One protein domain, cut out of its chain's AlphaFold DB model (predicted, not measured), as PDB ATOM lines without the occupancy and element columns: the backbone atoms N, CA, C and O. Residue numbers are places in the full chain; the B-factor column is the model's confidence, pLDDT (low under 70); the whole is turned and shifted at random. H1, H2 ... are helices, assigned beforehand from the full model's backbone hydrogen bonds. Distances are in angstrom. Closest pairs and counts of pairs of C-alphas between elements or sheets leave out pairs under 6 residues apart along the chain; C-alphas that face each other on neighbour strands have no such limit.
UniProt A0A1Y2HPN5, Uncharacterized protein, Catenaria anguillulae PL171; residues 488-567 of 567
ATOM      1  N   ASN A 488     220.126 186.333 143.739       44.34
ATOM      2  CA  ASN A 488     219.238 186.076 144.880       44.34
ATOM      3  C   ASN A 488     217.881 186.800 144.769       44.34
ATOM      4  O   ASN A 488     217.824 188.023 144.912       44.34
ATOM      5  N   PRO A 489     216.779 186.080 144.519       46.44
ATOM      6  CA  PRO A 489     215.493 186.714 144.224       46.44
ATOM      7  C   PRO A 489     214.400 186.422 145.251       46.44
ATOM      8  O   PRO A 489     214.225 185.330 145.766       46.44
ATOM      9  N   ILE A 490     213.623 187.434 145.586       51.44
ATOM     10  CA  ILE A 490     212.899 187.481 146.855       51.44
ATOM     11  C   ILE A 490     211.435 187.098 146.706       51.44
ATOM     12  O   ILE A 490     210.816 187.390 145.695       51.44
ATOM     13  N   LYS A 491     210.893 186.479 147.767       45.72
ATOM     14  CA  LYS A 491     209.479 186.171 148.055       45.72
ATOM     15  C   LYS A 491     208.473 186.664 146.993       45.72
ATOM     16  O   LYS A 491     208.192 187.852 146.870       45.72
ATOM     17  N   ALA A 492     207.845 185.690 146.333       39.06
ATOM     18  CA  ALA A 492     206.891 185.754 145.216       39.06
ATOM     19  C   ALA A 492     205.888 186.934 145.142       39.06
ATOM     20  O   ALA A 492     205.464 187.300 144.050       39.06
ATOM     21  N   HIS A 493     205.487 187.552 146.257       39.59
ATOM     22  CA  HIS A 493     204.547 188.684 146.242       39.59
ATOM     23  C   HIS A 493     205.211 190.019 145.866       39.59
ATOM     24  O   HIS A 493     204.564 190.860 145.249       39.59
ATOM     25  N   MET A 494     206.496 190.207 146.177       47.16
ATOM     26  CA  MET A 494     207.248 191.401 145.763       47.16
ATOM     27  C   MET A 494     207.603 191.367 144.285       47.16
ATOM     28  O   MET A 494     207.582 192.394 143.608       47.16
ATOM     29  N   LEU A 495     207.866 190.169 143.764       51.56
ATOM     30  CA  LEU A 495     208.182 189.967 142.360       51.56
ATOM     31  C   LEU A 495     207.017 190.353 141.439       51.56
ATOM     32  O   LEU A 495     207.241 190.947 140.390       51.56
ATOM     33  N   LYS A 496     205.771 190.130 141.883       47.34
ATOM     34  CA  LYS A 496     204.552 190.570 141.182       47.34
ATOM     35  C   LYS A 496     204.514 192.084 140.931       47.34
ATOM     36  O   LYS A 496     203.876 192.533 139.981       47.34
ATOM     37  N   SER A 497     205.175 192.871 141.781       51.44
ATOM     38  CA  SER A 497     205.288 194.326 141.631       51.44
ATOM     39  C   SER A 497     206.580 194.747 140.926       51.44
ATOM     40  O   SER A 497     206.566 195.747 140.214       51.44
ATOM     41  N   MET A 498     207.677 193.999 141.083       50.72
ATOM     42  CA  MET A 498     208.958 194.279 140.414       50.72
ATOM     43  C   MET A 498     208.943 193.930 138.917       50.72
ATOM     44  O   MET A 498     209.496 194.679 138.121       50.72
ATOM     45  N   LEU A 499     208.252 192.862 138.509       53.16
ATOM     46  CA  LEU A 499     208.156 192.432 137.104       53.16
ATOM     47  C   LEU A 499     207.174 193.250 136.260       53.16
ATOM     48  O   LEU A 499     207.101 193.075 135.050       53.16
ATOM     49  N   LYS A 500     206.434 194.180 136.873       55.09
ATOM     50  CA  LYS A 500     205.678 195.195 136.124       55.09
ATOM     51  C   LYS A 500     206.585 196.277 135.526       55.09
ATOM     52  O   LYS A 500     206.110 197.084 134.733       55.09
ATOM     53  N   PHE A 501     207.867 196.304 135.895       50.44
ATOM     54  CA  PHE A 501     208.874 197.162 135.281       50.44
ATOM     55  C   PHE A 501     209.616 196.367 134.199       50.44
ATOM     56  O   PHE A 501     210.285 195.384 134.500       50.44
ATOM     57  N   ALA A 502     209.523 196.809 132.943       48.28
ATOM     58  CA  ALA A 502     209.973 196.087 131.745       48.28
ATOM     59  C   ALA A 502     211.501 195.847 131.614       48.28
ATOM     60  O   ALA A 502     211.964 195.435 130.557       48.28
ATOM     61  N   HIS A 503     212.304 196.121 132.651       53.06
ATOM     62  CA  HIS A 503     213.772 196.153 132.567       53.06
ATOM     63  C   HIS A 503     214.493 195.413 133.708       53.06
ATOM     64  O   HIS A 503     215.652 195.716 133.996       53.06
ATOM     65  N   PHE A 504     213.830 194.476 134.394       54.94
ATOM     66  CA  PHE A 504     214.491 193.636 135.399       54.94
ATOM     67  C   PHE A 504     214.912 192.303 134.771       54.94
ATOM     68  O   PHE A 504     214.057 191.548 134.318       54.94
ATOM     69  N   ALA A 505     216.218 192.016 134.738       59.31
ATOM     70  CA  ALA A 505     216.726 190.735 134.254       59.31
ATOM     71  C   ALA A 505     216.257 189.603 135.179       59.31
ATOM     72  O   ALA A 505     216.409 189.676 136.405       59.31
ATOM     73  N   VAL A 506     215.676 188.564 134.588       65.56
ATOM     74  CA  VAL A 506     215.201 187.386 135.309       65.56
ATOM     75  C   VAL A 506     216.426 186.571 135.753       65.56
ATOM     76  O   VAL A 506     217.326 186.340 134.946       65.56
ATOM     77  N   PRO A 507     216.525 186.171 137.035       66.62
ATOM     78  CA  PRO A 507     217.558 185.252 137.513       66.62
ATOM     79  C   PRO A 507     217.618 183.974 136.671       66.62
ATOM     80  O   PRO A 507     216.566 183.413 136.360       66.62
ATOM     81  N   SER A 508     218.820 183.464 136.384       79.38
ATOM     82  CA  SER A 508     218.947 182.149 135.745       79.38
ATOM     83  C   SER A 508     218.407 181.050 136.669       79.38
ATOM     84  O   SER A 508     218.438 181.163 137.904       79.38
ATOM     85  N   ALA A 509     217.937 179.946 136.084       80.31
ATOM     86  CA  ALA A 509     217.486 178.782 136.848       80.31
ATOM     87  C   ALA A 509     218.591 178.239 137.777       80.31
ATOM     88  O   ALA A 509     218.305 177.772 138.884       80.31
ATOM     89  N   PHE A 510     219.854 178.345 137.352       82.38
ATOM     90  CA  PHE A 510     221.020 177.925 138.124       82.38
ATOM     91  C   PHE A 510     221.178 178.713 139.424       82.38
ATOM     92  O   PHE A 510     221.258 178.118 140.502       82.38
ATOM     93  N   ASP A 511     221.161 180.040 139.339       73.94
ATOM     94  CA  ASP A 511     221.373 180.925 140.485       73.94
ATOM     95  C   ASP A 511     220.273 180.758 141.554       73.94
ATOM     96  O   ASP A 511     220.517 180.765 142.768       73.94
ATOM     97  N   LEU A 512     219.042 180.539 141.093       78.50
ATOM     98  CA  LEU A 512     217.890 180.216 141.930       78.50
ATOM     99  C   LEU A 512     218.045 178.897 142.690       78.50
ATOM    100  O   LEU A 512     217.632 178.781 143.848       78.50
ATOM    101  N   CYS A 513     218.615 177.896 142.023       81.88
ATOM    102  CA  CYS A 513     218.824 176.575 142.593       81.88
ATOM    103  C   CYS A 513     219.982 176.564 143.597       81.88
ATOM    104  O   CYS A 513     219.861 175.959 144.665       81.88
ATOM    105  N   ASP A 514     221.072 177.271 143.299       78.62
ATOM    106  CA  ASP A 514     222.237 177.376 144.185       78.62
ATOM    107  C   ASP A 514     221.875 178.036 145.531       78.62
ATOM    108  O   ASP A 514     222.254 177.566 146.612       78.62
ATOM    109  N   SER A 515     221.014 179.057 145.478       72.69
ATOM    110  CA  SER A 515     220.505 179.786 146.648       72.69
ATOM    111  C   SER A 515     219.347 179.098 147.403       72.69
ATOM    112  O   SER A 515     218.892 179.631 148.414       72.69
ATOM    113  N   ASP A 516     218.890 177.909 146.975       81.19
ATOM    114  CA  ASP A 516     217.721 177.178 147.523       81.19
ATOM    115  C   ASP A 516     216.414 178.001 147.515       81.19
ATOM    116  O   ASP A 516     215.570 177.908 148.412       81.19
ATOM    117  N   ASN A 517     216.222 178.834 146.487       77.88
ATOM    118  CA  ASN A 517     215.112 179.780 146.428       77.88
ATOM    119  C   ASN A 517     213.854 179.207 145.759       77.88
ATOM    120  O   ASN A 517     213.349 179.689 144.741       77.88
ATOM    121  N   VAL A 518     213.311 178.155 146.370       81.88
ATOM    122  CA  VAL A 518     212.150 177.406 145.855       81.88
ATOM    123  C   VAL A 518     210.917 178.290 145.648       81.88
ATOM    124  O   VAL A 518     210.115 178.052 144.747       81.88
ATOM    125  N   ALA A 519     210.740 179.313 146.486       74.81
ATOM    126  CA  ALA A 519     209.605 180.223 146.387       74.81
ATOM    127  C   ALA A 519     209.641 181.050 145.094       74.81
ATOM    128  O   ALA A 519     208.596 181.245 144.475       74.81
ATOM    129  N   MET A 520     210.827 181.508 144.685       73.25
ATOM    130  CA  MET A 520     210.991 182.243 143.436       73.25
ATOM    131  C   MET A 520     210.775 181.347 142.223       73.25
ATOM    132  O   MET A 520     210.037 181.697 141.308       73.25
ATOM    133  N   LEU A 521     211.382 180.164 142.247       81.25
ATOM    134  CA  LEU A 521     211.244 179.204 141.165       81.25
ATOM    135  C   LEU A 521     209.781 178.818 140.930       81.25
ATOM    136  O   LEU A 521     209.319 178.837 139.797       81.25
ATOM    137  N   LYS A 522     209.014 178.575 142.004       82.81
ATOM    138  CA  LYS A 522     207.559 178.363 141.929       82.81
ATOM    139  C   LYS A 522     206.824 179.504 141.235       82.81
ATOM    140  O   LYS A 522     205.890 179.249 140.484       82.81
ATOM    141  N   TYR A 523     207.215 180.740 141.530       76.69
ATOM    142  CA  TYR A 523     206.591 181.922 140.955       76.69
ATOM    143  C   TYR A 523     206.905 182.042 139.464       76.69
ATOM    144  O   TYR A 523     205.981 182.117 138.660       76.69
ATOM    145  N   LEU A 524     208.189 182.023 139.093       79.50
ATOM    146  CA  LEU A 524     208.595 182.183 137.696       79.50
ATOM    147  C   LEU A 524     208.080 181.020 136.843       79.50
ATOM    148  O   LEU A 524     207.672 181.215 135.706       79.50
ATOM    149  N   TRP A 525     207.987 179.824 137.427       85.50
ATOM    150  CA  TRP A 525     207.352 178.676 136.790       85.50
ATOM    151  C   TRP A 525     205.844 178.853 136.584       85.50
ATOM    152  O   TRP A 525     205.287 178.266 135.661       85.50
ATOM    153  N   ALA A 526     205.140 179.608 137.430       82.00
ATOM    154  CA  ALA A 526     203.697 179.818 137.289       82.00
ATOM    155  C   ALA A 526     203.350 180.781 136.138       82.00
ATOM    156  O   ALA A 526     202.280 180.640 135.546       82.00
ATOM    157  N   ASP A 527     204.248 181.707 135.805       80.19
ATOM    158  CA  ASP A 527     204.078 182.680 134.726       80.19
ATOM    159  C   ASP A 527     204.523 182.090 133.370       80.19
ATOM    160  O   ASP A 527     205.674 181.668 133.244       80.19
ATOM    161  N   PRO A 528     203.656 182.032 132.341       81.81
ATOM    162  CA  PRO A 528     204.008 181.465 131.040       81.81
ATOM    163  C   PRO A 528     205.196 182.147 130.350       81.81
ATOM    164  O   PRO A 528     205.932 181.469 129.638       81.81
ATOM    165  N   VAL A 529     205.388 183.455 130.559       78.75
ATOM    166  CA  VAL A 529     206.461 184.226 129.911       78.75
ATOM    167  C   VAL A 529     207.811 183.809 130.487       78.75
ATOM    168  O   VAL A 529     208.703 183.393 129.750       78.75
ATOM    169  N   PHE A 530     207.930 183.812 131.816       78.38
ATOM    170  CA  PHE A 530     209.167 183.431 132.499       78.38
ATOM    171  C   PHE A 530     209.426 181.931 132.466       78.38
ATOM    172  O   PHE A 530     210.578 181.515 132.491       78.38
ATOM    173  N   ARG A 531     208.378 181.105 132.374       82.94
ATOM    174  CA  ARG A 531     208.534 179.660 132.209       82.94
ATOM    175  C   ARG A 531     209.323 179.333 130.942       82.94
ATOM    176  O   ARG A 531     210.170 178.456 131.010       82.94
ATOM    177  N   CYS A 532     209.077 180.019 129.826       79.75
ATOM    178  CA  CYS A 532     209.832 179.795 128.591       79.75
ATOM    179  C   CYS A 532     211.312 180.181 128.736       79.75
ATOM    180  O   CYS A 532     212.167 179.437 128.274       79.75
ATOM    181  N   GLU A 533     211.615 181.284 129.426       75.62
ATOM    182  CA  GLU A 533     212.997 181.719 129.690       75.62
ATOM    183  C   GLU A 533     213.729 180.806 130.690       75.62
ATOM    184  O   GLU A 533     214.914 180.542 130.536       75.62
ATOM    185  N   LEU A 534     213.027 180.267 131.695       74.25
ATOM    186  CA  LEU A 534     213.585 179.295 132.650       74.25
ATOM    187  C   LEU A 534     213.838 177.908 132.059       74.25
ATOM    188  O   LEU A 534     214.505 177.092 132.697       74.25
ATOM    189  N   LEU A 535     213.222 177.615 130.914       69.62
ATOM    190  CA  LEU A 535     213.269 176.324 130.238       69.62
ATOM    191  C   LEU A 535     214.376 176.247 129.184       69.62
ATOM    192  O   LEU A 535     214.338 175.325 128.369       69.62
ATOM    193  N   ASP A 536     215.364 177.145 129.209       80.56
ATOM    194  CA  ASP A 536     216.634 176.829 128.560       80.56
ATOM    195  C   ASP A 536     217.135 175.493 129.142       80.56
ATOM    196  O   ASP A 536     217.413 175.364 130.342       80.56
ATOM    197  N   GLU A 537     217.105 174.449 128.307       76.06
ATOM    198  CA  GLU A 537     217.323 173.072 128.739       76.06
ATOM    199  C   GLU A 537     218.697 172.887 129.377       76.06
ATOM    200  O   GLU A 537     218.844 172.053 130.277       76.06
ATOM    201  N   ASP A 538     219.690 173.644 128.921       82.25
ATOM    202  CA  ASP A 538     221.061 173.500 129.380       82.25
ATOM    203  C   ASP A 538     221.231 174.140 130.763       82.25
ATOM    204  O   ASP A 538     221.753 173.497 131.681       82.25
ATOM    205  N   ASP A 539     220.666 175.331 130.975       78.06
ATOM    206  CA  ASP A 539     220.643 175.993 132.286       78.06
ATOM    207  C   ASP A 539     219.861 175.180 133.322       78.06
ATOM    208  O   ASP A 539     220.289 175.039 134.476       78.06
ATOM    209  N   LEU A 540     218.736 174.586 132.919       83.38
ATOM    210  CA  LEU A 540     217.918 173.753 133.792       83.38
ATOM    211  C   LEU A 540     218.659 172.476 134.220       83.38
ATOM    212  O   LEU A 540     218.639 172.118 135.403       83.38
ATOM    213  N   LYS A 541     219.356 171.802 133.295       86.00
ATOM    214  CA  LYS A 541     220.178 170.616 133.601       86.00
ATOM    215  C   LYS A 541     221.300 170.962 134.583       86.00
ATOM    216  O   LYS A 541     221.510 170.238 135.562       86.00
ATOM    217  N   VAL A 542     221.989 172.087 134.374       86.00
ATOM    218  CA  VAL A 542     223.064 172.566 135.261       86.00
ATOM    219  C   VAL A 542     222.513 172.931 136.648       86.00
ATOM    220  O   VAL A 542     223.099 172.555 137.670       86.00
ATOM    221  N   ALA A 543     221.337 173.559 136.710       83.81
ATOM    222  CA  ALA A 543     220.647 173.902 137.950       83.81
ATOM    223  C   ALA A 543     220.230 172.667 138.771       83.81
ATOM    224  O   ALA A 543     220.493 172.597 139.977       83.81
ATOM    225  N   ILE A 544     219.635 171.658 138.123       85.25
ATOM    226  CA  ILE A 544     219.230 170.394 138.761       85.25
ATOM    227  C   ILE A 544     220.456 169.629 139.274       85.25
ATOM    228  O   ILE A 544     220.442 169.109 140.397       85.25
ATOM    229  N   LYS A 545     221.550 169.603 138.501       87.25
ATOM    230  CA  LYS A 545     222.815 168.973 138.911       87.25
ATOM    231  C   LYS A 545     223.425 169.666 140.136       87.25
ATOM    232  O   LYS A 545     223.835 168.985 141.078       87.25
ATOM    233  N   SER A 546     223.415 171.001 140.173       82.25
ATOM    234  CA  SER A 546     223.871 171.790 141.329       82.25
ATOM    235  C   SER A 546     223.023 171.531 142.584       82.25
ATOM    236  O   SER A 546     223.550 171.228 143.659       82.25
ATOM    237  N   ALA A 547     221.693 171.523 142.440       82.56
ATOM    238  CA  ALA A 547     220.755 171.191 143.516       82.56
ATOM    239  C   ALA A 547     220.999 169.789 144.105       82.56
ATOM    240  O   ALA A 547     220.852 169.562 145.318       82.56
ATOM    241  N   HIS A 548     221.386 168.838 143.251       83.62
ATOM    242  CA  HIS A 548     221.806 167.510 143.672       83.62
ATOM    243  C   HIS A 548     223.128 167.544 144.448       83.62
ATOM    244  O   HIS A 548     223.162 167.025 145.567       83.62
ATOM    245  N   GLY A 549     224.168 168.208 143.945       83.81
ATOM    246  CA  GLY A 549     225.455 168.334 144.643       83.81
ATOM    247  C   GLY A 549     225.334 168.958 146.041       83.81
ATOM    248  O   GLY A 549     225.870 168.428 147.014       83.81
ATOM    249  N   ASN A 550     224.525 170.012 146.176       78.69
ATOM    250  CA  ASN A 550     224.423 170.823 147.397       78.69
ATOM    251  C   ASN A 550     223.399 170.317 148.440       78.69
ATOM    252  O   ASN A 550     223.102 171.017 149.409       78.69
ATOM    253  N   LYS A 551     222.834 169.108 148.266       86.00
ATOM    254  CA  LYS A 551     221.878 168.458 149.202       86.00
ATOM    255  C   LYS A 551     220.654 169.321 149.595       86.00
ATOM    256  O   LYS A 551     220.099 169.159 150.685       86.00
ATOM    257  N   LYS A 552     220.174 170.203 148.710       85.56
ATOM    258  CA  LYS A 552     219.035 171.108 148.969       85.56
ATOM    259  C   LYS A 552     217.685 170.364 148.930       85.56
ATOM    260  O   LYS A 552     217.066 170.200 147.878       85.56
ATOM    261  N   LYS A 553     217.223 169.856 150.083       86.94
ATOM    262  CA  LYS A 553     216.031 168.976 150.189       86.94
ATOM    263  C   LYS A 553     214.730 169.628 149.696       86.94
ATOM    264  O   LYS A 553     213.902 168.941 149.096       86.94
ATOM    265  N   HIS A 554     214.540 170.927 149.938       85.19
ATOM    266  CA  HIS A 554     213.315 171.642 149.559       85.19
ATOM    267  C   HIS A 554     213.184 171.787 148.045       85.19
ATOM    268  O   HIS A 554     212.119 171.518 147.485       85.19
ATOM    269  N   LEU A 555     214.288 172.131 147.389       87.12
ATOM    270  CA  LEU A 555     214.377 172.265 145.946       87.12
ATOM    271  C   LEU A 555     214.127 170.943 145.218       87.12
ATOM    272  O   LEU A 555     213.303 170.893 144.310       87.12
ATOM    273  N   ARG A 556     214.731 169.841 145.685       87.00
ATOM    274  CA  ARG A 556     214.470 168.497 145.134       87.00
ATOM    275  C   ARG A 556     213.002 168.094 145.261       87.00
ATOM    276  O   ARG A 556     212.418 167.585 144.309       87.00
ATOM    277  N   LYS A 557     212.390 168.335 146.428       89.19
ATOM    278  CA  LYS A 557     210.960 168.053 146.644       89.19
ATOM    279  C   LYS A 557     210.091 168.843 145.666       89.19
ATOM    280  O   LYS A 557     209.097 168.317 145.174       89.19
ATOM    281  N   TRP A 558     210.461 170.090 145.383       91.38
ATOM    282  CA  TRP A 558     209.727 170.912 144.438       91.38
ATOM    283  C   TRP A 558     209.910 170.461 142.981       91.38
ATOM    284  O   TRP A 558     208.900 170.265 142.311       91.38
ATOM    285  N   TRP A 559     211.133 170.187 142.518       89.62
ATOM    286  CA  TRP A 559     211.370 169.667 141.162       89.62
ATOM    287  C   TRP A 559     210.636 168.344 140.896       89.62
ATOM    288  O   TRP A 559     210.039 168.171 139.834       89.62
ATOM    289  N   LYS A 560     210.584 167.449 141.894       89.00
ATOM    290  CA  LYS A 560     209.755 166.232 141.841       89.00
ATOM    291  C   LYS A 560     208.266 166.544 141.719       89.00
ATOM    292  O   LYS A 560     207.570 165.919 140.932       89.00
ATOM    293  N   SER A 561     207.776 167.546 142.451       91.75
ATOM    294  CA  SER A 561     206.358 167.931 142.401       91.75
ATOM    295  C   SER A 561     205.901 168.483 141.045       91.75
ATOM    296  O   SER A 561     204.701 168.512 140.796       91.75
ATOM    297  N   ILE A 562     206.831 168.904 140.181       90.56
ATOM    298  CA  ILE A 562     206.537 169.398 138.826       90.56
ATOM    299  C   ILE A 562     206.987 168.432 137.714       90.56
ATOM    300  O   ILE A 562     206.986 168.822 136.549       90.56
ATOM    301  N   GLY A 563     207.356 167.186 138.053       89.62
ATOM    302  CA  GLY A 563     207.671 166.127 137.082       89.62
ATOM    303  C   GLY A 563     208.970 166.338 136.299       89.62
ATOM    304  O   GLY A 563     209.056 165.967 135.132       89.62
ATOM    305  N   LYS A 564     209.968 167.002 136.898       79.38
ATOM    306  CA  LYS A 564     211.249 167.336 136.241       79.38
ATOM    307  C   LYS A 564     212.470 166.652 136.867       79.38
ATOM    308  O   LYS A 564     213.593 167.015 136.547       79.38
ATOM    309  N   CYS A 565     212.270 165.703 137.781       71.88
ATOM    310  CA  CYS A 565     213.354 165.043 138.515       71.88
ATOM    311  C   CYS A 565     212.975 163.585 138.831       71.88
ATOM    312  O   CYS A 565     212.743 163.250 139.996       71.88
ATOM    313  N   ASP A 566     212.860 162.759 137.787       58.50
ATOM    314  CA  ASP A 566     212.610 161.309 137.897       58.50
ATOM    315  C   ASP A 566     213.878 160.451 137.685       58.50
ATOM    316  O   ASP A 566     213.817 159.227 137.765       58.50
ATOM    317  N   GLU A 567     215.040 161.099 137.547       51.34
ATOM    318  CA  GLU A 567     216.400 160.536 137.623       51.34
ATOM    319  C   GLU A 567     217.225 161.336 138.648       51.34
ATOM    320  O   GLU A 567     218.143 160.744 139.262       51.34
TER     321      GLU A 567
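This is residues 488 to 567 of the 567 residues of an uncharacterized protein of Catenaria anguillulae PL171 (UniProt A0A1Y2HPN5). What is the main picture? Four helices, H2, H3, H5 and H6, make a small body in which H2 is side by side with H5 and makes a helical hairpin with H3, while H4 slants across one end of H3. H1 is at one end of the longest axis, where residues 497 to 505, of which 497 to 498 belong to H1, stick out. What is it built of? The printed part has 80 residues, 51 of them in six named helices that follow in the order H1 to H6, with no named strand: all helix. How is it shaped? It is compact but elongated, with a radius of gyration of the C-alphas of 12.1 A and spans of 37 by 21 by 19 A.

Where are the first helices? H1 is residues 492 to 498, with C-alpha 492 at (206.891, 185.754, 145.216). H2 is residues 509 to 514, and H3 is residues 518 to 526, 12.3 A long. Where are the others? H4 is residues 528 to 534, and H5, the longest, is residues 537 to 549, 18.5 A from first to last C-alpha. H6 is residues 553 to 561, 12.5 A long, ending at C-alpha 561 at (206.358, 167.931, 142.401).

Which helix is the hub? H3 touches H1, H2, H4 and H6. It only just touches H1, with 3 pairs of C-alphas within 8 A, the closest Ala 492 and Met 520 at 5.7 A, and only just H6, also with 3 pairs, the closest Val 518 and Leu 555 at 5.6 A. How do H2 and H4 stand to it? H2 and H3 touch as a hairpin, a shallow tilt of 12 degrees, opposite ways, the closest C-alphas being Leu 512 and Leu 521 at 6.8 A. H3 and H4 touch only at the corner, the closest C-alphas being Trp 525 and Arg 531 at 4.8 A. What does H5 touch? It touches H2 at a shallow tilt of 10 degrees, the same way, the closest C-alphas being Phe 510 and Ala 543 at 4.0 A. With residues 547 to 548 alone it only just touches H6, only at the corner, with 3 pairs, the closest C-alphas being Ala 547 and Leu 555 at 6.9 A. How are the backbones? Every O i to N i+4 pair is within hydrogen-bond range in H2, H3, H5 and H6, against 2 of 3 in H4 and 1 of 3 in H1, where 2 of 4 O i to N i+3 pairs are within range.

How large is it? The two C-alphas farthest apart, those of Phe 501 and Glu 567, the chain's last residue, are 37.5 A apart. Are there cuts or long links? The printed part has no cut; the link from H1 to H2 is short and the other four are tight. Where is confidence low? The mean pLDDT of the printed part is 73.5, and residues 488 to 507, 535 and 566 to 567 are under 70.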